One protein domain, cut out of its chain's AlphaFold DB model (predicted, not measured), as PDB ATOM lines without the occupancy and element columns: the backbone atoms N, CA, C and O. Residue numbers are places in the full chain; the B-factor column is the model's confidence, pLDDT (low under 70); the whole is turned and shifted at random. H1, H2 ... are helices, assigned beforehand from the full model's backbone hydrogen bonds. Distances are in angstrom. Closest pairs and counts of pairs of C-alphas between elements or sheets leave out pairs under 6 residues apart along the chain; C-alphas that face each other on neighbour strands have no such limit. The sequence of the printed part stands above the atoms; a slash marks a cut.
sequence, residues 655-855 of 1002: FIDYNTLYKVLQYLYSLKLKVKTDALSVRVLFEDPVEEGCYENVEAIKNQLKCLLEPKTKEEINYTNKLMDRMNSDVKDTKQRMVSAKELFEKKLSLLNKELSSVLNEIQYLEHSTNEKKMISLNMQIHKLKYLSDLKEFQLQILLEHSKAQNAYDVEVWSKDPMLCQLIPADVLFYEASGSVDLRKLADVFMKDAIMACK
ATOM      1  N   PHE A 655     111.585  78.756  99.449       92.75
ATOM      2  CA  PHE A 655     112.341  78.876 100.701       92.75
ATOM      3  C   PHE A 655     111.875  77.815 101.704       92.75
ATOM      4  O   PHE A 655     111.072  78.087 102.589       92.75
ATOM      5  N   ILE A 656     112.342  76.577 101.540       91.88
ATOM      6  CA  ILE A 656     111.920  75.432 102.365       91.88
ATOM      7  C   ILE A 656     112.781  75.210 103.615       91.88
ATOM      8  O   ILE A 656     112.415  74.401 104.462       91.88
ATOM      9  N   ASP A 657     113.903  75.921 103.748       90.94
ATOM     10  CA  ASP A 657     114.774  75.871 104.920       90.94
ATOM     11  C   ASP A 657     115.114  77.275 105.444       90.94
ATOM     12  O   ASP A 657     115.293  78.232 104.685       90.94
ATOM     13  N   TYR A 658     115.221  77.379 106.770       95.31
ATOM     14  CA  TYR A 658     115.487  78.631 107.477       95.31
ATOM     15  C   TYR A 658     116.805  79.287 107.038       95.31
ATOM     16  O   TYR A 658     116.872  80.501 106.834       95.31
ATOM     17  N   ASN A 659     117.866  78.490 106.870       94.81
ATOM     18  CA  ASN A 659     119.214  78.998 106.622       94.81
ATOM     19  C   ASN A 659     119.340  79.674 105.256       94.81
ATOM     20  O   ASN A 659     120.070  80.660 105.132       94.81
ATOM     21  N   THR A 660     118.660  79.155 104.236       92.62
ATOM     22  CA  THR A 660     118.647  79.742 102.894       92.62
ATOM     23  C   THR A 660     118.021  81.132 102.917       92.62
ATOM     24  O   THR A 660     118.667  82.093 102.499       92.62
ATOM     25  N   LEU A 661     116.817  81.277 103.481       94.81
ATOM     26  CA  LEU A 661     116.161  82.581 103.592       94.81
ATOM     27  C   LEU A 661     116.962  83.539 104.481       94.81
ATOM     28  O   LEU A 661     117.212  84.681 104.096       94.81
ATOM     29  N   TYR A 662     117.433  83.074 105.639       96.19
ATOM     30  CA  TYR A 662     118.173  83.917 106.573       96.19
ATOM     31  C   TYR A 662     119.446  84.508 105.949       96.19
ATOM     32  O   TYR A 662     119.727  85.690 106.144       96.19
ATOM     33  N   LYS A 663     120.180  83.749 105.122       95.75
ATOM     34  CA  LYS A 663     121.346  84.271 104.379       95.75
ATOM     35  C   LYS A 663     120.975  85.384 103.400       95.75
ATOM     36  O   LYS A 663     121.712  86.364 103.301       95.75
ATOM     37  N   VAL A 664     119.849  85.250 102.696       95.69
ATOM     38  CA  VAL A 664     119.337  86.290 101.788       95.69
ATOM     39  C   VAL A 664     119.018  87.560 102.575       95.69
ATOM     40  O   VAL A 664     119.484  88.640 102.213       95.69
ATOM     41  N   LEU A 665     118.311  87.430 103.700       96.12
ATOM     42  CA  LEU A 665     117.975  88.557 104.573       96.12
ATOM     43  C   LEU A 665     119.229  89.233 105.145       96.12
ATOM     44  O   LEU A 665     119.330  90.457 105.133       96.12
ATOM     45  N   GLN A 666     120.216  88.459 105.608       96.06
ATOM     46  CA  GLN A 666     121.490  88.997 106.097       96.06
ATOM     47  C   GLN A 666     122.246  89.766 105.010       96.06
ATOM     48  O   GLN A 666     122.850  90.806 105.288       96.06
ATOM     49  N   TYR A 667     122.213  89.275 103.771       96.00
ATOM     50  CA  TYR A 667     122.855  89.962 102.662       96.00
ATOM     51  C   TYR A 667     122.138  91.270 102.311       96.00
ATOM     52  O   TYR A 667     122.800  92.301 102.187       96.00
ATOM     53  N   LEU A 668     120.802  91.269 102.262       94.69
ATOM     54  CA  LEU A 668     120.000  92.489 102.102       94.69
ATOM     55  C   LEU A 668     120.290  93.511 103.210       94.69
ATOM     56  O   LEU A 668     120.523  94.684 102.917       94.69
ATOM     57  N   TYR A 669     120.383  93.066 104.463       93.94
ATOM     58  CA  TYR A 669     120.783  93.917 105.585       93.94
ATOM     59  C   TYR A 669     122.170  94.538 105.369       93.94
ATOM     60  O   TYR A 669     122.366  95.732 105.598       93.94
ATOM     61  N   SER A 670     123.128  93.772 104.834       91.62
ATOM     62  CA  SER A 670     124.456  94.297 104.491       91.62
ATOM     63  C   SER A 670     124.435  95.339 103.363       91.62
ATOM     64  O   SER A 670     125.247  96.265 103.381       91.62
ATOM     65  N   LEU A 671     123.513  95.222 102.398       89.06
ATOM     66  CA  LEU A 671     123.299  96.241 101.366       89.06
ATOM     67  C   LEU A 671     122.690  97.502 101.977       89.06
ATOM     68  O   LEU A 671     123.168  98.604 101.708       89.06
ATOM     69  N   LYS A 672     121.698  97.347 102.860       89.12
ATOM     70  CA  LYS A 672     121.067  98.472 103.550       89.12
ATOM     71  C   LYS A 672     122.048  99.254 104.423       89.12
ATOM     72  O   LYS A 672     121.996 100.481 104.412       89.12
ATOM     73  N   LEU A 673     122.965  98.591 105.128       84.50
ATOM     74  CA  LEU A 673     123.982  99.271 105.943       84.50
ATOM     75  C   LEU A 673     124.921 100.176 105.130       84.50
ATOM     76  O   LEU A 673     125.507 101.094 105.693       84.50
ATOM     77  N   LYS A 674     125.046  99.956 103.814       79.69
ATOM     78  CA  LYS A 674     125.816 100.838 102.926       79.69
ATOM     79  C   LYS A 674     125.045 102.104 102.545       79.69
ATOM     80  O   LYS A 674     125.672 103.057 102.086       79.69
ATOM     81  N   VAL A 675     123.716 102.122 102.703       77.88
ATOM     82  CA  VAL A 675     122.866 103.242 102.280       77.88
ATOM     83  C   VAL A 675     123.087 104.465 103.160       77.88
ATOM     84  O   VAL A 675     122.940 104.394 104.378       77.88
ATOM     85  N   LYS A 676     123.385 105.611 102.539       68.44
ATOM     86  CA  LYS A 676     123.697 106.868 103.238       68.44
ATOM     87  C   LYS A 676     122.575 107.892 103.100       68.44
ATOM     88  O   LYS A 676     121.969 108.014 102.041       68.44
ATOM     89  N   THR A 677     122.326 108.654 104.166       66.50
ATOM     90  CA  THR A 677     121.438 109.830 104.129       66.50
ATOM     91  C   THR A 677     122.050 110.950 103.283       66.50
ATOM     92  O   THR A 677     123.254 110.948 103.039       66.50
ATOM     93  N   ASP A 678     121.262 111.955 102.886       61.44
ATOM     94  CA  ASP A 678     121.753 113.092 102.086       61.44
ATOM     95  C   ASP A 678     122.921 113.847 102.752       61.44
ATOM     96  O   ASP A 678     123.849 114.278 102.073       61.44
ATOM     97  N   ALA A 679     122.940 113.955 104.083       57.88
ATOM     98  CA  ALA A 679     124.061 114.555 104.813       57.88
ATOM     99  C   ALA A 679     125.302 113.637 104.863       57.88
ATOM    100  O   ALA A 679     126.438 114.112 104.913       57.88
ATOM    101  N   LEU A 680     125.096 112.316 104.847       66.31
ATOM    102  CA  LEU A 680     126.166 111.318 104.859       66.31
ATOM    103  C   LEU A 680     126.719 111.026 103.458       66.31
ATOM    104  O   LEU A 680     127.885 110.659 103.336       66.31
ATOM    105  N   SER A 681     125.932 111.215 102.398       74.50
ATOM    106  CA  SER A 681     126.352 110.955 101.018       74.50
ATOM    107  C   SER A 681     127.463 111.908 100.572       74.50
ATOM    108  O   SER A 681     128.386 111.500  99.875       74.50
ATOM    109  N   VAL A 682     127.475 113.147 101.071       81.56
ATOM    110  CA  VAL A 682     128.552 114.119 100.816       81.56
ATOM    111  C   VAL A 682     129.904 113.645 101.371       81.56
ATOM    112  O   VAL A 682     130.952 113.919 100.781       81.56
ATOM    113  N   ARG A 683     129.900 112.889 102.478       84.62
ATOM    114  CA  ARG A 683     131.117 112.368 103.129       84.62
ATOM    115  C   ARG A 683     131.879 111.385 102.239       84.62
ATOM    116  O   ARG A 683     133.107 111.330 102.302       84.62
ATOM    117  N   VAL A 684     131.175 110.706 101.331       84.38
ATOM    118  CA  VAL A 684     131.744 109.786 100.329       84.38
ATOM    119  C   VAL A 684     132.843 110.456  99.494       84.38
ATOM    120  O   VAL A 684     133.809 109.802  99.091       84.38
ATOM    121  N   LEU A 685     132.738 111.770  99.268       89.06
ATOM    122  CA  LEU A 685     133.701 112.530  98.476       89.06
ATOM    123  C   LEU A 685     135.049 112.718  99.180       89.06
ATOM    124  O   LEU A 685     136.073 112.803  98.503       89.06
ATOM    125  N   PHE A 686     135.087 112.798 100.515       89.62
ATOM    126  CA  PHE A 686     136.286 113.240 101.235       89.62
ATOM    127  C   PHE A 686     136.754 112.335 102.374       89.62
ATOM    128  O   PHE A 686     137.913 112.466 102.757       89.62
ATOM    129  N   GLU A 687     135.944 111.416 102.892       87.25
ATOM    130  CA  GLU A 687     136.374 110.518 103.975       87.25
ATOM    131  C   GLU A 687     137.355 109.450 103.508       87.25
ATOM    132  O   GLU A 687     137.577 109.265 102.310       87.25
ATOM    133  N   ASP A 688     138.024 108.793 104.449       82.94
ATOM    134  CA  ASP A 688     138.945 107.708 104.125       82.94
ATOM    135  C   ASP A 688     138.188 106.519 103.507       82.94
ATOM    136  O   ASP A 688     137.130 106.164 104.027       82.94
ATOM    137  N   PRO A 689     138.680 105.885 102.423       82.56
ATOM    138  CA  PRO A 689     138.084 104.652 101.905       82.56
ATOM    139  C   PRO A 689     138.042 103.473 102.884       82.56
ATOM    140  O   PRO A 689     137.240 102.564 102.699       82.56
ATOM    141  N   VAL A 690     138.900 103.464 103.909       75.94
ATOM    142  CA  VAL A 690     138.853 102.484 105.010       75.94
ATOM    143  C   VAL A 690     137.695 102.774 105.973       75.94
ATOM    144  O   VAL A 690     137.237 101.869 106.668       75.94
ATOM    145  N   GLU A 691     137.231 104.021 106.017       73.56
ATOM    146  CA  GLU A 691     136.012 104.413 106.716       73.56
ATOM    147  C   GLU A 691     134.825 104.303 105.748       73.56
ATOM    148  O   GLU A 691     134.268 103.233 105.539       73.56
ATOM    149  N   GLU A 692     134.441 105.424 105.142       70.06
ATOM    150  CA  GLU A 692     133.173 105.605 104.439       70.06
ATOM    151  C   GLU A 692     133.350 106.376 103.109       70.06
ATOM    152  O   GLU A 692     132.378 106.731 102.434       70.06
ATOM    153  N   GLY A 693     134.592 106.664 102.711       79.25
ATOM    154  CA  GLY A 693     134.919 107.360 101.467       79.25
ATOM    155  C   GLY A 693     134.906 106.456 100.232       79.25
ATOM    156  O   GLY A 693     135.206 105.273 100.307       79.25
ATOM    157  N   CYS A 694     134.629 107.020  99.053       84.56
ATOM    158  CA  CYS A 694     134.768 106.292  97.781       84.56
ATOM    159  C   CYS A 694     136.108 106.563  97.080       84.56
ATOM    160  O   CYS A 694     136.563 105.757  96.273       84.56
ATOM    161  N   TYR A 695     136.744 107.706  97.350       88.62
ATOM    162  CA  TYR A 695     137.910 108.159  96.588       88.62
ATOM    163  C   TYR A 695     139.180 108.147  97.431       88.62
ATOM    164  O   TYR A 695     139.272 108.827  98.457       88.62
ATOM    165  N   GLU A 696     140.196 107.437  96.945       88.81
ATOM    166  CA  GLU A 696     141.512 107.342  97.589       88.81
ATOM    167  C   GLU A 696     142.252 108.680  97.652       88.81
ATOM    168  O   GLU A 696     143.085 108.891  98.521       88.81
ATOM    169  N   ASN A 697     141.997 109.605  96.727       92.06
ATOM    170  CA  ASN A 697     142.672 110.900  96.680       92.06
ATOM    171  C   ASN A 697     141.940 111.873  95.738       92.06
ATOM    172  O   ASN A 697     140.963 111.524  95.077       92.06
ATOM    173  N   VAL A 698     142.441 113.108  95.662       94.88
ATOM    174  CA  VAL A 698     141.919 114.160  94.773       94.88
ATOM    175  C   VAL A 698     141.945 113.753  93.293       94.88
ATOM    176  O   VAL A 698     141.060 114.151  92.541       94.88
ATOM    177  N   GLU A 699     142.926 112.961  92.855       95.94
ATOM    178  CA  GLU A 699     143.025 112.542  91.450       95.94
ATOM    179  C   GLU A 699     141.905 111.566  91.070       95.94
ATOM    180  O   GLU A 699     141.332 111.672  89.988       95.94
ATOM    181  N   ALA A 700     141.512 110.682  91.990       94.19
ATOM    182  CA  ALA A 700     140.346 109.822  91.808       94.19
ATOM    183  C   ALA A 700     139.048 110.641  91.649       94.19
ATOM    184  O   ALA A 700     138.265 110.366  90.740       94.19
ATOM    185  N   ILE A 701     138.861 111.702  92.449       94.06
ATOM    186  CA  ILE A 701     137.706 112.613  92.311       94.06
ATOM    187  C   ILE A 701     137.737 113.325  90.953       94.06
ATOM    188  O   ILE A 701     136.720 113.390  90.267       94.06
ATOM    189  N   LYS A 702     138.902 113.839  90.533       95.94
ATOM    190  CA  LYS A 702     139.066 114.506  89.229       95.94
ATOM    191  C   LYS A 702     138.717 113.588  88.065       95.94
ATOM    192  O   LYS A 702     138.031 114.018  87.140       95.94
ATOM    193  N   ASN A 703     139.180 112.341  88.112       93.81
ATOM    194  CA  ASN A 703     138.882 111.350  87.085       93.81
ATOM    195  C   ASN A 703     137.381 111.062  87.020       93.81
ATOM    196  O   ASN A 703     136.813 111.085  85.930       93.81
ATOM    197  N   GLN A 704     136.725 110.893  88.171       94.12
ATOM    198  CA  GLN A 704     135.280 110.690  88.209       94.12
ATOM    199  C   GLN A 704     134.516 111.903  87.670       94.12
ATOM    200  O   GLN A 704     133.651 111.753  86.810       94.12
ATOM    201  N   LEU A 705     134.858 113.111  88.123       95.12
ATOM    202  CA  LEU A 705     134.250 114.348  87.636       95.12
ATOM    203  C   LEU A 705     134.418 114.487  86.118       95.12
ATOM    204  O   LEU A 705     133.478 114.874  85.429       95.12
ATOM    205  N   LYS A 706     135.588 114.128  85.577       94.75
ATOM    206  CA  LYS A 706     135.823 114.122  84.131       94.75
ATOM    207  C   LYS A 706     134.890 113.151  83.406       94.75
ATOM    208  O   LYS A 706     134.310 113.544  82.402       94.75
ATOM    209  N   CYS A 707     134.709 111.932  83.911       92.62
ATOM    210  CA  CYS A 707     133.778 110.965  83.319       92.62
ATOM    211  C   CYS A 707     132.326 111.465  83.336       92.62
ATOM    212  O   CYS A 707     131.595 111.241  82.378       92.62
ATOM    213  N   LEU A 708     131.914 112.174  84.392       93.62
ATOM    214  CA  LEU A 708     130.562 112.732  84.494       93.62
ATOM    215  C   LEU A 708     130.333 113.905  83.531       93.62
ATOM    216  O   LEU A 708     129.241 114.034  82.985       93.62
ATOM    217  N   LEU A 709     131.348 114.746  83.312       93.31
ATOM    218  CA  LEU A 709     131.271 115.899  82.405       93.31
ATOM    219  C   LEU A 709     131.452 115.519  80.928       93.31
ATOM    220  O   LEU A 709     130.914 116.191  80.051       93.31
ATOM    221  N   GLU A 710     132.216 114.462  80.653       94.38
ATOM    222  CA  GLU A 710     132.556 113.988  79.307       94.38
ATOM    223  C   GLU A 710     132.251 112.480  79.163       94.38
ATOM    224  O   GLU A 710     133.180 111.688  78.954       94.38
ATOM    225  N   PRO A 711     130.976 112.051  79.282       90.75
ATOM    226  CA  PRO A 711     130.612 110.639  79.190       90.75
ATOM    227  C   PRO A 711     130.895 110.097  77.782       90.75
ATOM    228  O   PRO A 711     130.571 110.733  76.776       90.75
ATOM    229  N   LYS A 712     131.512 108.915  77.692       92.31
ATOM    230  CA  LYS A 712     131.989 108.319  76.431       92.31
ATOM    231  C   LYS A 712     131.190 107.100  76.007       92.31
ATOM    232  O   LYS A 712     131.088 106.831  74.810       92.31
ATOM    233  N   THR A 713     130.658 106.342  76.959       91.81
ATOM    234  CA  THR A 713     129.831 105.166  76.673       91.81
ATOM    235  C   THR A 713     128.345 105.517  76.698       91.81
ATOM    236  O   THR A 713     127.924 106.506  77.296       91.81
ATOM    237  N   LYS A 714     127.514 104.689  76.058       87.31
ATOM    238  CA  LYS A 714     126.053 104.861  76.094       87.31
ATOM    239  C   LYS A 714     125.501 104.778  77.526       87.31
ATOM    240  O   LYS A 714     124.553 105.484  77.852       87.31
ATOM    241  N   GLU A 715     126.104 103.941  78.366       82.31
ATOM    242  CA  GLU A 715     125.747 103.804  79.782       82.31
ATOM    243  C   GLU A 715     126.113 105.061  80.577       82.31
ATOM    244  O   GLU A 715     125.268 105.582  81.299       82.31
ATOM    245  N   GLU A 716     127.318 105.605  80.376       86.00
ATOM    246  CA  GLU A 716     127.755 106.858  81.005       86.00
ATOM    247  C   GLU A 716     126.875 108.039  80.581       86.00
ATOM    248  O   GLU A 716     126.477 108.838  81.423       86.00
ATOM    249  N   ILE A 717     126.512 108.129  79.294       89.31
ATOM    250  CA  ILE A 717     125.623 109.185  78.783       89.31
ATOM    251  C   ILE A 717     124.252 109.093  79.459       89.31
ATOM    252  O   ILE A 717     123.736 110.097  79.950       89.31
ATOM    253  N   ASN A 718     123.670 107.893  79.521       84.75
ATOM    254  CA  ASN A 718     122.380 107.681  80.174       84.75
ATOM    255  C   ASN A 718     122.436 108.020  81.671       84.75
ATOM    256  O   ASN A 718     121.517 108.648  82.193       84.75
ATOM    257  N   TYR A 719     123.512 107.628  82.353       85.44
ATOM    258  CA  TYR A 719     123.709 107.913  83.769       85.44
ATOM    259  C   TYR A 719     123.841 109.416  84.036       85.44
ATOM    260  O   TYR A 719     123.127 109.950  84.883       85.44
ATOM    261  N   THR A 720     124.687 110.118  83.278       88.12
ATOM    262  CA  THR A 720     124.846 111.572  83.404       88.12
ATOM    263  C   THR A 720     123.536 112.302  83.109       88.12
ATOM    264  O   THR A 720     123.175 113.193  83.872       88.12
ATOM    265  N   ASN A 721     122.782 111.904  82.078       86.94
ATOM    266  CA  ASN A 721     121.469 112.496  81.797       86.94
ATOM    267  C   ASN A 721     120.510 112.329  82.984       86.94
ATOM    268  O   ASN A 721     119.898 113.305  83.405       86.94
ATOM    269  N   LYS A 722     120.465 111.141  83.607       83.75
ATOM    270  CA  LYS A 722     119.648 110.892  84.808       83.75
ATOM    271  C   LYS A 722     120.043 111.802  85.980       83.75
ATOM    272  O   LYS A 722     119.171 112.246  86.721       83.75
ATOM    273  N   LEU A 723     121.337 112.083  86.165       85.25
ATOM    274  CA  LEU A 723     121.793 113.039  87.183       85.25
ATOM    275  C   LEU A 723     121.355 114.471  86.847       85.25
ATOM    276  O   LEU A 723     120.869 115.172  87.728       85.25
ATOM    277  N   MET A 724     121.475 114.889  85.584       87.50
ATOM    278  CA  MET A 724     121.041 116.224  85.149       87.50
ATOM    279  C   MET A 724     119.536 116.420  85.326       87.50
ATOM    280  O   MET A 724     119.112 117.465  85.812       87.50
ATOM    281  N   ASP A 725     118.733 115.417  84.976       82.75
ATOM    282  CA  ASP A 725     117.281 115.469  85.141       82.75
ATOM    283  C   ASP A 725     116.901 115.651  86.617       82.75
ATOM    284  O   ASP A 725     116.076 116.507  86.928       82.75
ATOM    285  N   ARG A 726     117.576 114.944  87.538       77.75
ATOM    286  CA  ARG A 726     117.394 115.103  88.995       77.75
ATOM    287  C   ARG A 726     117.783 116.491  89.504       77.75
ATOM    288  O   ARG A 726     117.095 117.048  90.354       77.75
ATOM    289  N   MET A 727     118.873 117.063  88.994       82.94
ATOM    290  CA  MET A 727     119.272 118.433  89.353       82.94
ATOM    291  C   MET A 727     118.239 119.464  88.886       82.94
ATOM    292  O   MET A 727     118.003 120.468  89.558       82.94
ATOM    293  N   ASN A 728     117.638 119.226  87.719       81.56
ATOM    294  CA  ASN A 728     116.691 120.147  87.103       81.56
ATOM    295  C   ASN A 728     115.267 120.004  87.657       81.56
ATOM    296  O   ASN A 728     114.518 120.978  87.615       81.56
ATOM    297  N   SER A 729     114.893 118.829  88.179       73.44
ATOM    298  CA  SER A 729     113.558 118.582  88.733       73.44
ATOM    299  C   SER A 729     113.310 119.322  90.050       73.44
ATOM    300  O   SER A 729     112.177 119.713  90.308       73.44
ATOM    301  N   ASP A 730     114.350 119.567  90.857       69.44
ATOM    302  CA  ASP A 730     114.255 120.407  92.061       69.44
ATOM    303  C   ASP A 730     115.487 121.309  92.237       69.44
ATOM    304  O   ASP A 730     116.460 121.020  92.946       69.44
ATOM    305  N   VAL A 731     115.426 122.465  91.576       76.50
ATOM    306  CA  VAL A 731     116.488 123.476  91.621       76.50
ATOM    307  C   VAL A 731     116.650 124.074  93.027       76.50
ATOM    308  O   VAL A 731     117.747 124.520  93.378       76.50
ATOM    309  N   LYS A 732     115.584 124.114  93.842       71.25
ATOM    310  CA  LYS A 732     115.622 124.697  95.192       71.25
ATOM    311  C   LYS A 732     116.366 123.765  96.146       71.25
ATOM    312  O   LYS A 732     117.310 124.211  96.797       71.25
ATOM    313  N   ASP A 733     116.002 122.489  96.157       70.25
ATOM    314  CA  ASP A 733     116.669 121.439  96.932       70.25
ATOM    315  C   ASP A 733     118.142 121.286  96.519       70.25
ATOM    316  O   ASP A 733     119.040 121.315  97.360       70.25
ATOM    317  N   THR A 734     118.426 121.277  95.212       74.69
ATOM    318  CA  THR A 734     119.806 121.222  94.695       74.69
ATOM    319  C   THR A 734     120.662 122.389  95.208       74.69
ATOM    320  O   THR A 734     121.816 122.200  95.610       74.69
ATOM    321  N   LYS A 735     120.110 123.611  95.245       78.94
ATOM    322  CA  LYS A 735     120.802 124.779  95.816       78.94
ATOM    323  C   LYS A 735     121.006 124.650  97.321       78.94
ATOM    324  O   LYS A 735     122.098 124.950  97.799       78.94
ATOM    325  N   GLN A 736     119.987 124.204  98.053       77.81
ATOM    326  CA  GLN A 736     120.065 124.021  99.500       77.81
ATOM    327  C   GLN A 736     121.134 122.983  99.870       77.81
ATOM    328  O   GLN A 736     122.010 123.282 100.682       77.81
ATOM    329  N   ARG A 737     121.161 121.828  99.192       79.94
ATOM    330  CA  ARG A 737     122.208 120.807  99.354       79.94
ATOM    331  C   ARG A 737     123.609 121.362  99.141       79.94
ATOM    332  O   ARG A 737     124.516 121.049  99.906       79.94
ATOM    333  N   MET A 738     123.799 122.188  98.113       86.50
ATOM    334  CA  MET A 738     125.100 122.797  97.833       86.50
ATOM    335  C   MET A 738     125.565 123.705  98.981       86.50
ATOM    336  O   MET A 738     126.744 123.673  99.335       86.50
ATOM    337  N   VAL A 739     124.658 124.499  99.562       83.88
ATOM    338  CA  VAL A 739     124.957 125.345 100.729       83.88
ATOM    339  C   VAL A 739     125.344 124.470 101.922       83.88
ATOM    340  O   VAL A 739     126.446 124.622 102.450       83.88
ATOM    341  N   SER A 740     124.514 123.484 102.266       79.25
ATOM    342  CA  SER A 740     124.772 122.579 103.392       79.25
ATOM    343  C   SER A 740     126.068 121.773 103.232       79.25
ATOM    344  O   SER A 740     126.801 121.571 104.199       79.25
ATOM    345  N   ALA A 741     126.403 121.339 102.013       85.38
ATOM    346  CA  ALA A 741     127.650 120.631 101.734       85.38
ATOM    347  C   ALA A 741     128.881 121.513 101.991       85.38
ATOM    348  O   ALA A 741     129.847 121.054 102.597       85.38
ATOM    349  N   LYS A 742     128.844 122.787 101.576       88.75
ATOM    350  CA  LYS A 742     129.942 123.737 101.820       88.75
ATOM    351  C   LYS A 742     130.132 124.015 103.312       88.75
ATOM    352  O   LYS A 742     131.261 123.956 103.792       88.75
ATOM    353  N   GLU A 743     129.047 124.223 104.054       86.25
ATOM    354  CA  GLU A 743     129.094 124.388 105.515       86.25
ATOM    355  C   GLU A 743     129.689 123.149 106.208       86.25
ATOM    356  O   GLU A 743     130.537 123.261 107.101       86.25
ATOM    357  N   LEU A 744     129.305 121.947 105.758       83.88
ATOM    358  CA  LEU A 744     129.872 120.693 106.251       83.88
ATOM    359  C   LEU A 744     131.375 120.598 105.962       83.88
ATOM    360  O   LEU A 744     132.137 120.191 106.846       83.88
ATOM    361  N   PHE A 745     131.814 120.979 104.758       92.31
ATOM    362  CA  PHE A 745     133.232 120.984 104.399       92.31
ATOM    363  C   PHE A 745     134.038 121.894 105.321       92.31
ATOM    364  O   PHE A 745     135.065 121.462 105.843       92.31
ATOM    365  N   GLU A 746     133.566 123.112 105.583       89.19
ATOM    366  CA  GLU A 746     134.225 124.059 106.489       89.19
ATOM    367  C   GLU A 746     134.318 123.510 107.920       89.19
ATOM    368  O   GLU A 746     135.402 123.488 108.520       89.19
ATOM    369  N   LYS A 747     133.203 122.990 108.451       87.19
ATOM    370  CA  LYS A 747     133.142 122.401 109.797       87.19
ATOM    371  C   LYS A 747     134.095 121.213 109.936       87.19
ATOM    372  O   LYS A 747     134.861 121.140 110.901       87.19
ATOM    373  N   LYS A 748     134.075 120.283 108.976       88.38
ATOM    374  CA  LYS A 748     134.920 119.083 109.004       88.38
ATOM    375  C   LYS A 748     136.391 119.424 108.783       88.38
ATOM    376  O   LYS A 748     137.239 118.868 109.474       88.38
ATOM    377  N   LEU A 749     136.704 120.369 107.897       92.12
ATOM    378  CA  LEU A 749     138.068 120.853 107.682       92.12
ATOM    379  C   LEU A 749     138.652 121.442 108.975       92.12
ATOM    380  O   LEU A 749     139.792 121.141 109.324       92.12
ATOM    381  N   SER A 750     137.873 122.234 109.717       90.62
ATOM    382  CA  SER A 750     138.273 122.757 111.030       90.62
ATOM    383  C   SER A 750     138.569 121.633 112.037       90.62
ATOM    384  O   SER A 750     139.635 121.620 112.659       90.62
ATOM    385  N   LEU A 751     137.674 120.640 112.138       89.62
ATOM    386  CA  LEU A 751     137.841 119.485 113.028       89.62
ATOM    387  C   LEU A 751     139.093 118.664 112.687       89.62
ATOM    388  O   LEU A 751     139.902 118.391 113.571       89.62
ATOM    389  N   LEU A 752     139.280 118.314 111.412       90.94
ATOM    390  CA  LEU A 752     140.419 117.518 110.952       90.94
ATOM    391  C   LEU A 752     141.746 118.259 111.138       90.94
ATOM    392  O   LEU A 752     142.733 117.640 111.521       90.94
ATOM    393  N   ASN A 753     141.789 119.581 110.933       90.62
ATOM    394  CA  ASN A 753     142.990 120.376 111.223       90.62
ATOM    395  C   ASN A 753     143.330 120.371 112.723       90.62
ATOM    396  O   ASN A 753     144.504 120.286 113.093       90.62
ATOM    397  N   LYS A 754     142.317 120.437 113.601       90.62
ATOM    398  CA  LYS A 754     142.508 120.332 115.055       90.62
ATOM    399  C   LYS A 754     143.006 118.941 115.456       90.62
ATOM    400  O   LYS A 754     143.938 118.842 116.249       90.62
ATOM    401  N   GLU A 755     142.430 117.886 114.886       89.12
ATOM    402  CA  GLU A 755     142.854 116.507 115.140       89.12
ATOM    403  C   GLU A 755     144.273 116.244 114.622       89.12
ATOM    404  O   GLU A 755     145.100 115.707 115.354       89.12
ATOM    405  N   LEU A 756     144.605 116.716 113.415       88.56
ATOM    406  CA  LEU A 756     145.956 116.639 112.860       88.56
ATOM    407  C   LEU A 756     146.969 117.362 113.757       88.56
ATOM    408  O   LEU A 756     148.050 116.835 113.997       88.56
ATOM    409  N   SER A 757     146.604 118.525 114.306       86.12
ATOM    410  CA  SER A 757     147.443 119.246 115.275       86.12
ATOM    411  C   SER A 757     147.662 118.436 116.561       86.12
ATOM    412  O   SER A 757     148.771 118.428 117.086       86.12
ATOM    413  N   SER A 758     146.638 117.726 117.054       85.06
ATOM    414  CA  SER A 758     146.755 116.832 118.222       85.06
ATOM    415  C   SER A 758     147.690 115.660 117.941       85.06
ATOM    416  O   SER A 758     148.622 115.424 118.702       85.06
ATOM    417  N   VAL A 759     147.499 114.975 116.809       83.38
ATOM    418  CA  VAL A 759     148.329 113.830 116.410       83.38
ATOM    419  C   VAL A 759     149.789 114.255 116.216       83.38
ATOM    420  O   VAL A 759     150.695 113.552 116.658       83.38
ATOM    421  N   LEU A 760     150.039 115.429 115.624       80.25
ATOM    422  CA  LEU A 760     151.389 115.990 115.491       80.25
ATOM    423  C   LEU A 760     152.053 116.260 116.852       80.25
ATOM    424  O   LEU A 760     153.257 116.045 116.987       80.25
ATOM    425  N   ASN A 761     151.281 116.677 117.861       77.12
ATOM    426  CA  ASN A 761     151.777 116.864 119.227       77.12
ATOM    427  C   ASN A 761     152.019 115.522 119.951       77.12
ATOM    428  O   ASN A 761     152.959 115.405 120.732       77.12
ATOM    429  N   GLU A 762     151.205 114.496 119.689       71.94
ATOM    430  CA  GLU A 762     151.317 113.159 120.301       71.94
ATOM    431  C   GLU A 762     152.477 112.326 119.735       71.94
ATOM    432  O   GLU A 762     153.148 111.604 120.477       71.94
ATOM    433  N   ILE A 763     152.779 112.464 118.438       65.94
ATOM    434  CA  ILE A 763     153.943 111.832 117.782       65.94
ATOM    435  C   ILE A 763     155.265 112.272 118.424       65.94
ATOM    436  O   ILE A 763     156.263 111.556 118.356       65.94
ATOM    437  N   GLN A 764     155.264 113.414 119.110       58.84
ATOM    438  CA  GLN A 764     156.410 113.901 119.864       58.84
ATOM    439  C   GLN A 764     156.738 113.035 121.105       58.84
ATOM    440  O   GLN A 764     157.822 113.205 121.663       58.84
ATOM    441  N   TYR A 765     155.862 112.096 121.518       56.59
ATOM    442  CA  TYR A 765     155.981 111.376 122.797       56.59
ATOM    443  C   TYR A 765     155.795 109.835 122.784       56.59
ATOM    444  O   TYR A 765     156.191 109.220 123.774       56.59
ATOM    445  N   LEU A 766     155.273 109.168 121.735       51.50
ATOM    446  CA  LEU A 766     155.080 107.690 121.700       51.50
ATOM    447  C   LEU A 766     155.230 107.047 120.289       51.50
ATOM    448  O   LEU A 766     155.270 107.743 119.276       51.50
ATOM    449  N   GLU A 767     155.351 105.705 120.244       53.72
ATOM    450  CA  GLU A 767     155.743 104.846 119.099       53.72
ATOM    451  C   GLU A 767     155.049 105.118 117.737       53.72
ATOM    452  O   GLU A 767     153.861 105.418 117.644       53.72
ATOM    453  N   HIS A 768     155.818 104.957 116.647       58.25
ATOM    454  CA  HIS A 768     155.607 105.624 115.351       58.25
ATOM    455  C   HIS A 768     154.555 105.039 114.380       58.25
ATOM    456  O   HIS A 768     154.030 105.785 113.558       58.25
ATOM    457  N   SER A 769     154.189 103.752 114.423       59.47
ATOM    458  CA  SER A 769     153.500 103.144 113.256       59.47
ATOM    459  C   SER A 769     151.993 103.441 113.118       59.47
ATOM    460  O   SER A 769     151.480 103.519 111.998       59.47
ATOM    461  N   THR A 770     151.263 103.621 114.222       63.00
ATOM    462  CA  THR A 770     149.803 103.863 114.192       63.00
ATOM    463  C   THR A 770     149.481 105.332 113.906       63.00
ATOM    464  O   THR A 770     148.574 105.636 113.128       63.00
ATOM    465  N   ASN A 771     150.271 106.248 114.470       70.88
ATOM    466  CA  ASN A 771     150.075 107.688 114.312       70.88
ATOM    467  C   ASN A 771     150.433 108.179 112.900       70.88
ATOM    468  O   ASN A 771     149.767 109.073 112.380       70.88
ATOM    469  N   GLU A 772     151.410 107.556 112.231       76.25
ATOM    470  CA  GLU A 772     151.728 107.845 110.826       76.25
ATOM    471  C   GLU A 772     150.558 107.530 109.888       76.25
ATOM    472  O   GLU A 772     150.176 108.371 109.074       76.25
ATOM    473  N   LYS A 773     149.926 106.357 110.036       80.19
ATOM    474  CA  LYS A 773     148.744 105.987 109.236       80.19
ATOM    475  C   LYS A 773     147.596 106.971 109.447       80.19
ATOM    476  O   LYS A 773     146.985 107.417 108.476       80.19
ATOM    477  N   LYS A 774     147.354 107.360 110.702       83.38
ATOM    478  CA  LYS A 774     146.330 108.351 111.050       83.38
ATOM    479  C   LYS A 774     146.627 109.718 110.425       83.38
ATOM    480  O   LYS A 774     145.738 110.317 109.830       83.38
ATOM    481  N   MET A 775     147.875 110.194 110.467       85.38
ATOM    482  CA  MET A 775     148.265 111.448 109.804       85.38
ATOM    483  C   MET A 775     148.086 111.418 108.286       85.38
ATOM    484  O   MET A 775     147.656 112.418 107.706       85.38
ATOM    485  N   ILE A 776     148.446 110.311 107.629       86.31
ATOM    486  CA  ILE A 776     148.285 110.161 106.176       86.31
ATOM    487  C   ILE A 776     146.801 110.264 105.811       86.31
ATOM    488  O   ILE A 776     146.453 111.038 104.917       86.31
ATOM    489  N   SER A 777     145.939 109.569 106.558       87.31
ATOM    490  CA  SER A 777     144.486 109.650 106.399       87.31
ATOM    491  C   SER A 777     143.969 111.083 106.576       87.31
ATOM    492  O   SER A 777     143.347 111.634 105.667       87.31
ATOM    493  N   LEU A 778     144.307 111.751 107.687       90.38
ATOM    494  CA  LEU A 778     143.864 113.123 107.972       90.38
ATOM    495  C   LEU A 778     144.278 114.111 106.869       90.38
ATOM    496  O   LEU A 778     143.450 114.885 106.386       90.38
ATOM    497  N   ASN A 779     145.538 114.068 106.425       91.38
ATOM    498  CA  ASN A 779     146.034 114.944 105.357       91.38
ATOM    499  C   ASN A 779     145.334 114.688 104.019       91.38
ATOM    500  O   ASN A 779     145.017 115.631 103.290       91.38
ATOM    501  N   MET A 780     145.074 113.422 103.698       93.31
ATOM    502  CA  MET A 780     144.334 113.034 102.502       93.31
ATOM    503  C   MET A 780     142.899 113.583 102.535       93.31
ATOM    504  O   MET A 780     142.462 114.189 101.553       93.31
ATOM    505  N   GLN A 781     142.184 113.432 103.656       93.06
ATOM    506  CA  GLN A 781     140.829 113.970 103.822       93.06
ATOM    507  C   GLN A 781     140.812 115.508 103.712       93.06
ATOM    508  O   GLN A 781     140.000 116.070 102.976       93.06
ATOM    509  N   ILE A 782     141.768 116.195 104.355       94.56
ATOM    510  CA  ILE A 782     141.945 117.657 104.261       94.56
ATOM    511  C   ILE A 782     142.179 118.103 102.812       94.56
ATOM    512  O   ILE A 782     141.603 119.099 102.367       94.56
ATOM    513  N   HIS A 783     143.020 117.389 102.060       95.50
ATOM    514  CA  HIS A 783     143.316 117.731 100.670       95.50
ATOM    515  C   HIS A 783     142.084 117.573  99.768       95.50
ATOM    516  O   HIS A 783     141.824 118.445  98.936       95.50
ATOM    517  N   LYS A 784     141.290 116.514  99.973       95.88
ATOM    518  CA  LYS A 784     140.012 116.320  99.271       95.88
ATOM    519  C   LYS A 784     139.016 117.434  99.587       95.88
ATOM    520  O   LYS A 784     138.474 118.017  98.654       95.88
ATOM    521  N   LEU A 785     138.845 117.794 100.861       95.06
ATOM    522  CA  LEU A 785     137.957 118.889 101.273       95.06
ATOM    523  C   LEU A 785     138.328 120.222 100.619       95.06
ATOM    524  O   LEU A 785     137.461 120.882 100.059       95.06
ATOM    525  N   LYS A 786     139.615 120.590 100.624       94.88
ATOM    526  CA  LYS A 786     140.086 121.819  99.962       94.88
ATOM    527  C   LYS A 786     139.762 121.822  98.469       94.88
ATOM    528  O   LYS A 786     139.223 122.797  97.966       94.88
ATOM    529  N   TYR A 787     140.031 120.711  97.779       96.56
ATOM    530  CA  TYR A 787     139.706 120.583  96.359       96.56
ATOM    531  C   TYR A 787     138.201 120.728  96.087       96.56
ATOM    532  O   TYR A 787     137.822 121.442  95.165       96.56
ATOM    533  N   LEU A 788     137.352 120.079  96.891       95.81
ATOM    534  CA  LEU A 788     135.894 120.144  96.749       95.81
ATOM    535  C   LEU A 788     135.353 121.562  96.982       95.81
ATOM    536  O   LEU A 788     134.474 121.998  96.239       95.81
ATOM    537  N   SER A 789     135.894 122.290  97.964       93.69
ATOM    538  CA  SER A 789     135.522 123.683  98.241       93.69
ATOM    539  C   SER A 789     135.876 124.646  97.100       93.69
ATOM    540  O   SER A 789     135.184 125.647  96.922       93.69
ATOM    541  N   ASP A 790     136.908 124.330  96.310       94.75
ATOM    542  CA  ASP A 790     137.389 125.158  95.193       94.75
ATOM    543  C   ASP A 790     136.685 124.856  93.850       94.75
ATOM    544  O   ASP A 790     136.939 125.523  92.840       94.75
ATOM    545  N   LEU A 791     135.808 123.847  93.795       95.69
ATOM    546  CA  LEU A 791     135.086 123.482  92.574       95.69
ATOM    547  C   LEU A 791     134.075 124.554  92.148       95.69
ATOM    548  O   LEU A 791     133.427 125.212  92.964       95.69
ATOM    549  N   LYS A 792     133.860 124.675  90.830       94.94
ATOM    550  CA  LYS A 792     132.742 125.472  90.302       94.94
ATOM    551  C   LYS A 792     131.415 124.848  90.727       94.94
ATOM    552  O   LYS A 792     131.309 123.626  90.789       94.94
ATOM    553  N   GLU A 793     130.384 125.673  90.910       91.38
ATOM    554  CA  GLU A 793     129.079 125.225  91.423       91.38
ATOM    555  C   GLU A 793     128.517 124.020  90.669       91.38
ATOM    556  O   GLU A 793     128.202 123.014  91.290       91.38
ATOM    557  N   PHE A 794     128.488 124.065  89.338       91.50
ATOM    558  CA  PHE A 794     127.991 122.953  88.525       91.50
ATOM    559  C   PHE A 794     128.798 121.654  88.701       91.50
ATOM    560  O   PHE A 794     128.235 120.564  88.728       91.50
ATOM    561  N   GLN A 795     130.122 121.761  88.853       94.50
ATOM    562  CA  GLN A 795     130.999 120.602  89.061       94.50
ATOM    563  C   GLN A 795     130.781 119.978  90.438       94.50
ATOM    564  O   GLN A 795     130.816 118.759  90.582       94.50
ATOM    565  N   LEU A 796     130.553 120.816  91.449       93.06
ATOM    566  CA  LEU A 796     130.207 120.342  92.776       93.06
ATOM    567  C   LEU A 796     128.805 119.721  92.779       93.06
ATOM    568  O   LEU A 796     128.649 118.626  93.297       93.06
ATOM    569  N   GLN A 797     127.814 120.355  92.149       91.19
ATOM    570  CA  GLN A 797     126.442 119.840  92.070       91.19
ATOM    571  C   GLN A 797     126.387 118.443  91.447       91.19
ATOM    572  O   GLN A 797     125.827 117.535  92.053       91.19
ATOM    573  N   ILE A 798     127.031 118.233  90.295       91.75
ATOM    574  CA  ILE A 798     127.028 116.912  89.651       91.75
ATOM    575  C   ILE A 798     127.763 115.853  90.488       91.75
ATOM    576  O   ILE A 798     127.355 114.693  90.500       91.75
ATOM    577  N   LEU A 799     128.815 116.232  91.229       92.00
ATOM    578  CA  LEU A 799     129.487 115.329  92.169       92.00
ATOM    579  C   LEU A 799     128.625 115.018  93.389       92.00
ATOM    580  O   LEU A 799     128.636 113.878  93.843       92.00
ATOM    581  N   LEU A 800     127.883 115.993  93.916       88.62
ATOM    582  CA  LEU A 800     126.956 115.786  95.026       88.62
ATOM    583  C   LEU A 800     125.817 114.851  94.607       88.62
ATOM    584  O   LEU A 800     125.549 113.889  95.318       88.62
ATOM    585  N   GLU A 801     125.231 115.044  93.424       86.94
ATOM    586  CA  GLU A 801     124.220 114.121  92.890       86.94
ATOM    587  C   GLU A 801     124.784 112.734  92.596       86.94
ATOM    588  O   GLU A 801     124.152 111.722  92.902       86.94
ATOM    589  N   HIS A 802     125.997 112.661  92.044       88.81
ATOM    590  CA  HIS A 802     126.681 111.388  91.864       88.81
ATOM    591  C   HIS A 802     126.891 110.686  93.208       88.81
ATOM    592  O   HIS A 802     126.598 109.501  93.315       88.81
ATOM    593  N   SER A 803     127.350 111.408  94.231       84.62
ATOM    594  CA  SER A 803     127.605 110.863  95.570       84.62
ATOM    595  C   SER A 803     126.323 110.437  96.268       84.62
ATOM    596  O   SER A 803     126.314 109.408  96.928       84.62
ATOM    597  N   LYS A 804     125.229 111.180  96.073       78.19
ATOM    598  CA  LYS A 804     123.887 110.793  96.514       78.19
ATOM    599  C   LYS A 804     123.422 109.510  95.834       78.19
ATOM    600  O   LYS A 804     122.810 108.677  96.485       78.19
ATOM    601  N   ALA A 805     123.725 109.334  94.549       78.38
ATOM    602  CA  ALA A 805     123.444 108.093  93.837       78.38
ATOM    603  C   ALA A 805     124.362 106.931  94.271       78.38
ATOM    604  O   ALA A 805     123.944 105.775  94.199       78.38
ATOM    605  N   GLN A 806     125.587 107.209  94.737       74.25
ATOM    606  CA  GLN A 806     126.489 106.192  95.281       74.25
ATOM    607  C   GLN A 806     125.953 105.660  96.611       74.25
ATOM    608  O   GLN A 806     125.833 106.390  97.592       74.25
ATOM    609  N   ASN A 807     125.667 104.358  96.652       69.50
ATOM    610  CA  ASN A 807     124.994 103.715  97.779       69.50
ATOM    611  C   ASN A 807     123.629 104.349  98.107       69.50
ATOM    612  O   ASN A 807     123.204 104.351  99.258       69.50
ATOM    613  N   ALA A 808     122.924 104.888  97.109       71.69
ATOM    614  CA  ALA A 808     121.501 105.143  97.273       71.69
ATOM    615  C   ALA A 808     120.769 103.815  97.485       71.69
ATOM    616  O   ALA A 808     121.158 102.772  96.952       71.69
ATOM    617  N   TYR A 809     119.667 103.874  98.219       80.94
ATOM    618  CA  TYR A 809     118.674 102.824  98.127       80.94
ATOM    619  C   TYR A 809     118.070 102.840  96.711       80.94
ATOM    620  O   TYR A 809     117.466 103.833  96.303       80.94
ATOM    621  N   ASP A 810     118.290 101.766  95.952       82.88
ATOM    622  CA  ASP A 810     117.762 101.584  94.598       82.88
ATOM    623  C   ASP A 810     117.460 100.093  94.384       82.88
ATOM    624  O   ASP A 810     118.363  99.266  94.226       82.88
ATOM    625  N   VAL A 811     116.167  99.754  94.409       85.81
ATOM    626  CA  VAL A 811     115.675  98.374  94.273       85.81
ATOM    627  C   VAL A 811     116.111  97.753  92.946       85.81
ATOM    628  O   VAL A 811     116.464  96.577  92.911       85.81
ATOM    629  N   GLU A 812     116.159  98.536  91.865       85.31
ATOM    630  CA  GLU A 812     116.559  98.045  90.543       85.31
ATOM    631  C   GLU A 812     118.041  97.675  90.505       85.31
ATOM    632  O   GLU A 812     118.425  96.709  89.845       85.31
ATOM    633  N   VAL A 813     118.883  98.421  91.223       85.06
ATOM    634  CA  VAL A 813     120.302  98.083  91.379       85.06
ATOM    635  C   VAL A 813     120.453  96.821  92.225       85.06
ATOM    636  O   VAL A 813     121.176  95.908  91.830       85.06
ATOM    637  N   TRP A 814     119.746  96.735  93.354       89.38
ATOM    638  CA  TRP A 814     119.827  95.579  94.252       89.38
ATOM    639  C   TRP A 814     119.303  94.293  93.606       89.38
ATOM    640  O   TRP A 814     119.895  93.236  93.804       89.38
ATOM    641  N   SER A 815     118.260  94.377  92.771       89.25
ATOM    642  CA  SER A 815     117.678  93.235  92.042       89.25
ATOM    643  C   SER A 815     118.670  92.503  91.129       89.25
ATOM    644  O   SER A 815     118.446  91.351  90.758       89.25
ATOM    645  N   LYS A 816     119.765  93.174  90.750       90.44
ATOM    646  CA  LYS A 816     120.814  92.676  89.848       90.44
ATOM    647  C   LYS A 816     122.130  92.409  90.571       90.44
ATOM    648  O   LYS A 816     123.131  92.130  89.909       90.44
ATOM    649  N   ASP A 817     122.158  92.524  91.899       91.12
ATOM    650  CA  ASP A 817     123.369  92.262  92.664       91.12
ATOM    651  C   ASP A 817     123.814  90.795  92.464       91.12
ATOM    652  O   ASP A 817     123.038  89.875  92.742       91.12
ATOM    653  N   PRO A 818     125.051  90.536  91.990       90.44
ATOM    654  CA  PRO A 818     125.487  89.183  91.650       90.44
ATOM    655  C   PRO A 818     125.470  88.205  92.825       90.44
ATOM    656  O   PRO A 818     125.219  87.018  92.626       90.44
ATOM    657  N   MET A 819     125.756  88.682  94.040       91.38
ATOM    658  CA  MET A 819     125.763  87.838  95.230       91.38
ATOM    659  C   MET A 819     124.333  87.525  95.662       91.38
ATOM    660  O   MET A 819     124.036  86.378  95.987       91.38
ATOM    661  N   LEU A 820     123.427  88.502  95.605       90.94
ATOM    662  CA  LEU A 820     122.010  88.269  95.878       90.94
ATOM    663  C   LEU A 820     121.409  87.257  94.891       90.94
ATOM    664  O   LEU A 820     120.783  86.287  95.317       90.94
ATOM    665  N   CYS A 821     121.694  87.417  93.593       88.94
ATOM    666  CA  CYS A 821     121.298  86.469  92.550       88.94
ATOM    667  C   CYS A 821     121.921  85.075  92.719       88.94
ATOM    668  O   CYS A 821     121.409  84.124  92.140       88.94
ATOM    669  N   GLN A 822     123.026  84.936  93.456       89.50
ATOM    670  CA  GLN A 822     123.640  83.642  93.767       89.50
ATOM    671  C   GLN A 822     123.042  83.001  95.030       89.50
ATOM    672  O   GLN A 822     122.981  81.775  95.126       89.50
ATOM    673  N   LEU A 823     122.666  83.814  96.020       90.00
ATOM    674  CA  LEU A 823     122.140  83.345  97.305       90.00
ATOM    675  C   LEU A 823     120.712  82.818  97.203       90.00
ATOM    676  O   LEU A 823     120.348  81.931  97.974       90.00
ATOM    677  N   ILE A 824     119.916  83.356  96.281       89.06
ATOM    678  CA  ILE A 824     118.579  82.843  95.992       89.06
ATOM    679  C   ILE A 824     118.736  81.602  95.098       89.06
ATOM    680  O   ILE A 824     119.360  81.684  94.044       89.06
ATOM    681  N   PRO A 825     118.248  80.419  95.506       79.38
ATOM    682  CA  PRO A 825     118.350  79.227  94.671       79.38
ATOM    683  C   PRO A 825     117.558  79.373  93.361       79.38
ATOM    684  O   PRO A 825     116.487  79.970  93.336       79.38
ATOM    685  N   ALA A 826     118.067  78.810  92.262       74.25
ATOM    686  CA  ALA A 826     117.467  78.970  90.929       74.25
ATOM    687  C   ALA A 826     116.069  78.334  90.780       74.25
ATOM    688  O   ALA A 826     115.334  78.663  89.852       74.25
ATOM    689  N   ASP A 827     115.717  77.397  91.659       73.38
ATOM    690  CA  ASP A 827     114.403  76.759  91.759       73.38
ATOM    691  C   ASP A 827     113.385  77.586  92.561       73.38
ATOM    692  O   ASP A 827     112.194  77.269  92.547       73.38
ATOM    693  N   VAL A 828     113.824  78.670  93.207       75.06
ATOM    694  CA  VAL A 828     112.947  79.622  93.887       75.06
ATOM    695  C   VAL A 828     112.291  80.557  92.865       75.06
ATOM    696  O   VAL A 828     112.939  81.145  91.998       75.06
ATOM    697  N   LEU A 829     110.976  80.735  92.985       79.50
ATOM    698  CA  LEU A 829     110.129  81.468  92.036       79.50
ATOM    699  C   LEU A 829     110.161  83.000  92.249       79.50
ATOM    700  O   LEU A 829     109.109  83.633  92.321       79.50
ATOM    701  N   PHE A 830     111.356  83.595  92.343       83.88
ATOM    702  CA  PHE A 830     111.564  85.054  92.451       83.88
ATOM    703  C   PHE A 830     112.449  85.638  91.339       83.88
ATOM    704  O   PHE A 830     112.856  86.790  91.432       83.88
ATOM    705  N   TYR A 831     112.761  84.880  90.286       84.50
ATOM    706  CA  TYR A 831     113.494  85.415  89.135       84.50
ATOM    707  C   TYR A 831     112.551  85.954  88.065       84.50
ATOM    708  O   TYR A 831     111.626  85.273  87.618       84.50
ATOM    709  N   GLU A 832     112.845  87.157  87.592       82.25
ATOM    710  CA  GLU A 832     112.269  87.696  86.370       82.25
ATOM    711  C   GLU A 832     112.883  87.031  85.128       82.25
ATOM    712  O   GLU A 832     113.974  86.456  85.161       82.25
ATOM    713  N   ALA A 833     112.225  87.174  83.972       79.12
ATOM    714  CA  ALA A 833     112.734  86.657  82.695       79.12
ATOM    715  C   ALA A 833     114.105  87.246  82.287       79.12
ATOM    716  O   ALA A 833     114.822  86.658  81.479       79.12
ATOM    717  N   SER A 834     114.460  88.406  82.837       78.00
ATOM    718  CA  SER A 834     115.749  89.095  82.698       78.00
ATOM    719  C   SER A 834     116.886  88.446  83.501       78.00
ATOM    720  O   SER A 834     118.050  88.764  83.255       78.00
ATOM    721  N   GLY A 835     116.568  87.563  84.456       81.06
ATOM    722  CA  GLY A 835     117.512  86.989  85.416       81.06
ATOM    723  C   GLY A 835     117.755  87.844  86.667       81.06
ATOM    724  O   GLY A 835     118.578  87.448  87.491       81.06
ATOM    725  N   SER A 836     117.070  88.985  86.830       87.00
ATOM    726  CA  SER A 836     117.045  89.746  88.092       87.00
ATOM    727  C   SER A 836     116.077  89.137  89.103       87.00
ATOM    728  O   SER A 836     115.128  88.443  88.737       87.00
ATOM    729  N   VAL A 837     116.324  89.410  90.381       90.06
ATOM    730  CA  VAL A 837     115.461  89.002  91.492       90.06
ATOM    731  C   VAL A 837     114.330  90.016  91.667       90.06
ATOM    732  O   VAL A 837     114.587  91.204  91.855       90.06
ATOM    733  N   ASP A 838     113.088  89.547  91.704       91.69
ATOM    734  CA  ASP A 838     111.916  90.348  92.051       91.69
ATOM    735  C   ASP A 838     111.864  90.599  93.570       91.69
ATOM    736  O   ASP A 838     111.209  89.895  94.348       91.69
ATOM    737  N   LEU A 839     112.616  91.611  94.013       91.44
ATOM    738  CA  LEU A 839     112.701  91.983  95.427       91.44
ATOM    739  C   LEU A 839     111.393  92.545  95.973       91.44
ATOM    740  O   LEU A 839     111.105  92.352  97.153       91.44
ATOM    741  N   ARG A 840     110.590  93.202  95.130       90.31
ATOM    742  CA  ARG A 840     109.274  93.725  95.520       90.31
ATOM    743  C   ARG A 840     108.349  92.568  95.864       90.31
ATOM    744  O   ARG A 840     107.721  92.576  96.920       90.31
ATOM    745  N   LYS A 841     108.336  91.521  95.032       90.06
ATOM    746  CA  LYS A 841     107.554  90.321  95.311       90.06
ATOM    747  C   LYS A 841     108.073  89.552  96.519       90.06
ATOM    748  O   LYS A 841     107.259  89.062  97.300       90.06
ATOM    749  N   LEU A 842     109.393  89.471  96.706       91.75
ATOM    750  CA  LEU A 842     109.977  88.883  97.915       91.75
ATOM    751  C   LEU A 842     109.517  89.625  99.178       91.75
ATOM    752  O   LEU A 842     109.094  88.975 100.130       91.75
ATOM    753  N   ALA A 843     109.557  90.960  99.178       92.00
ATOM    754  CA  ALA A 843     109.093  91.773 100.299       92.00
ATOM    755  C   ALA A 843     107.590  91.614 100.560       92.00
ATOM    756  O   ALA A 843     107.211  91.384 101.703       92.00
ATOM    757  N   ASP A 844     106.747  91.638  99.523       90.31
ATOM    758  CA  ASP A 844     105.300  91.396  99.644       90.31
ATOM    759  C   ASP A 844     104.993  90.033 100.288       90.31
ATOM    760  O   ASP A 844     104.235  89.946 101.256       90.31
ATOM    761  N   VAL A 845     105.602  88.959  99.770       92.75
ATOM    762  CA  VAL A 845     105.388  87.596 100.283       92.75
ATOM    763  C   VAL A 845     105.923  87.465 101.707       92.75
ATOM    764  O   VAL A 845     105.236  86.915 102.567       92.75
ATOM    765  N   PHE A 846     107.113  88.006 101.976       94.19
ATOM    766  CA  PHE A 846     107.695  87.998 103.312       94.19
ATOM    767  C   PHE A 846     106.807  88.723 104.320       94.19
ATOM    768  O   PHE A 846     106.539  88.166 105.380       94.19
ATOM    769  N   MET A 847     106.335  89.934 104.005       92.62
ATOM    770  CA  MET A 847     105.526  90.724 104.934       92.62
ATOM    771  C   MET A 847     104.212  90.021 105.258       92.62
ATOM    772  O   MET A 847     103.857  89.924 106.428       92.62
ATOM    773  N   LYS A 848     103.533  89.445 104.258       91.94
ATOM    774  CA  LYS A 848     102.316  88.643 104.473       91.94
ATOM    775  C   LYS A 848     102.559  87.470 105.420       91.94
ATOM    776  O   LYS A 848     101.808  87.277 106.372       91.94
ATOM    777  N   ASP A 849     103.627  86.713 105.196       94.81
ATOM    778  CA  ASP A 849     103.972  85.585 106.057       94.81
ATOM    779  C   ASP A 849     104.424  86.024 107.463       94.81
ATOM    780  O   ASP A 849     104.083  85.365 108.448       94.81
ATOM    781  N   ALA A 850     105.152  87.139 107.578       94.44
ATOM    782  CA  ALA A 850     105.574  87.714 108.852       94.44
ATOM    783  C   ALA A 850     104.372  88.201 109.678       94.44
ATOM    784  O   ALA A 850     104.303  87.894 110.866       94.44
ATOM    785  N   ILE A 851     103.386  88.857 109.050       92.75
ATOM    786  CA  ILE A 851     102.107  89.227 109.682       92.75
ATOM    787  C   ILE A 851     101.414  87.980 110.236       92.75
ATOM    788  O   ILE A 851     101.003  87.959 111.397       92.75
ATOM    789  N   MET A 852     101.335  86.905 109.446       94.38
ATOM    790  CA  MET A 852     100.736  85.649 109.903       94.38
ATOM    791  C   MET A 852     101.507  85.024 111.073       94.38
ATOM    792  O   MET A 852     100.885  84.506 112.001       94.38
ATOM    793  N   ALA A 853     102.841  85.094 111.069       95.81
ATOM    794  CA  ALA A 853     103.680  84.653 112.185       95.81
ATOM    795  C   ALA A 853     103.536  85.538 113.438       95.81
ATOM    796  O   ALA A 853     103.847  85.082 114.532       95.81
ATOM    797  N   CYS A 854     103.040  86.772 113.309       96.25
ATOM    798  CA  CYS A 854     102.751  87.649 114.444       96.25
ATOM    799  C   CYS A 854     101.362  87.406 115.062       96.25
ATOM    800  O   CYS A 854     101.014  88.083 116.026       96.25
ATOM    801  N   LYS A 855     100.551  86.465 114.545       96.75
ATOM    802  CA  LYS A 855      99.211  86.199 115.090       96.75
ATOM    803  C   LYS A 855      99.258  85.384 116.384       96.75
ATOM    804  O   LYS A 855      99.722  84.245 116.398       96.75
TER     805      LYS A 855
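Overview. This is residues 655 to 855 of the 1002 residues of an uncharacterized protein of Firmicutes bacterium HGW-Firmicutes-2 (UniProt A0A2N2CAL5). Two lobes of helices are joined by two chain stretches, residues 673 to 677 and 806 to 810. In the larger lobe H7 is in the middle, among H2, H3, H4 and H5, and the long hairpin of H5 and H6 reaches outward, its turn sticking out at residues 764 to 770; the smaller, looser lobe holds H1, H8, H9 and H10, with residues 843 to 855 sticking out. The printed part has 201 residues, with ten named helices, H1 to H10 in chain order, and no named strand; the class is all helix. The whole is loose, with a radius of gyration of the C-alphas of 21.4 A and spans of 61 by 46 by 34 A.

Arrangement. H1, residues 658 to 672, touches H9, residues 818 to 823, opposite ways at a shallow tilt of 26 degrees; their closest C-alphas, of Val 664 and Leu 823, are 6.1 A apart. H7, residues 793 to 805, is the hub and touches four helices, each about perpendicular to it. With residues 800 to 804 alone it touches H2, residues 678 to 685, at 75 degrees, closest at the C-alphas of Ser 681 and Lys 804, 5.1 A. It touches H3, residues 698 to 709, at 86 degrees, closest at Leu 705 and Leu 799, C-alphas 6.6 A apart. It touches H4, residues 714 to 729, at 73 degrees, only just about perpendicular, closest at Leu 723 and Glu 801, C-alphas 6.3 A apart. It touches H5, residues 731 to 762, at 84 degrees, closest at Met 738 and Gln 797, C-alphas 6.6 A apart. H5 and H6, residues 768 to 789, form a hairpin at a shallow tilt of 28 degrees, closest at the C-alphas of Phe 745 and Leu 785, 6.0 A. H8, residues 811 to 814, is close but not clearly touching H10, residues 839 to 853, at the C-alphas of Val 811 and Leu 839, 7.1 A. H1 and H10 are apart. Every O i to N i+4 pair is within hydrogen-bond range in H1, H3, H4, H5, H7, H9 and H10; H6 has 17 of 18, H2 has 0 of 4 but 3 of 5 O i to N i+3 pairs, and H8 is too short for an i+4 pair.

Along the chain. H1 begins at C-alpha 658, (115.487, 78.631, 107.477), and is 21.0 A long. H4 measures 22.5 A, H5 46.3 A and H6 32.0 A. H10, 20.4 A long, ends at C-alpha 853, (103.680, 84.653, 112.185).

Size, cuts and confidence. The two C-alphas farthest apart, of Tyr 765 and Ala 833, are 63.9 A apart. The printed part has no cut. The links H2 to H3 and H9 to H10 are long. The pLDDT is under 70 at residues 676 to 680, 730, 763 to 770 and 807.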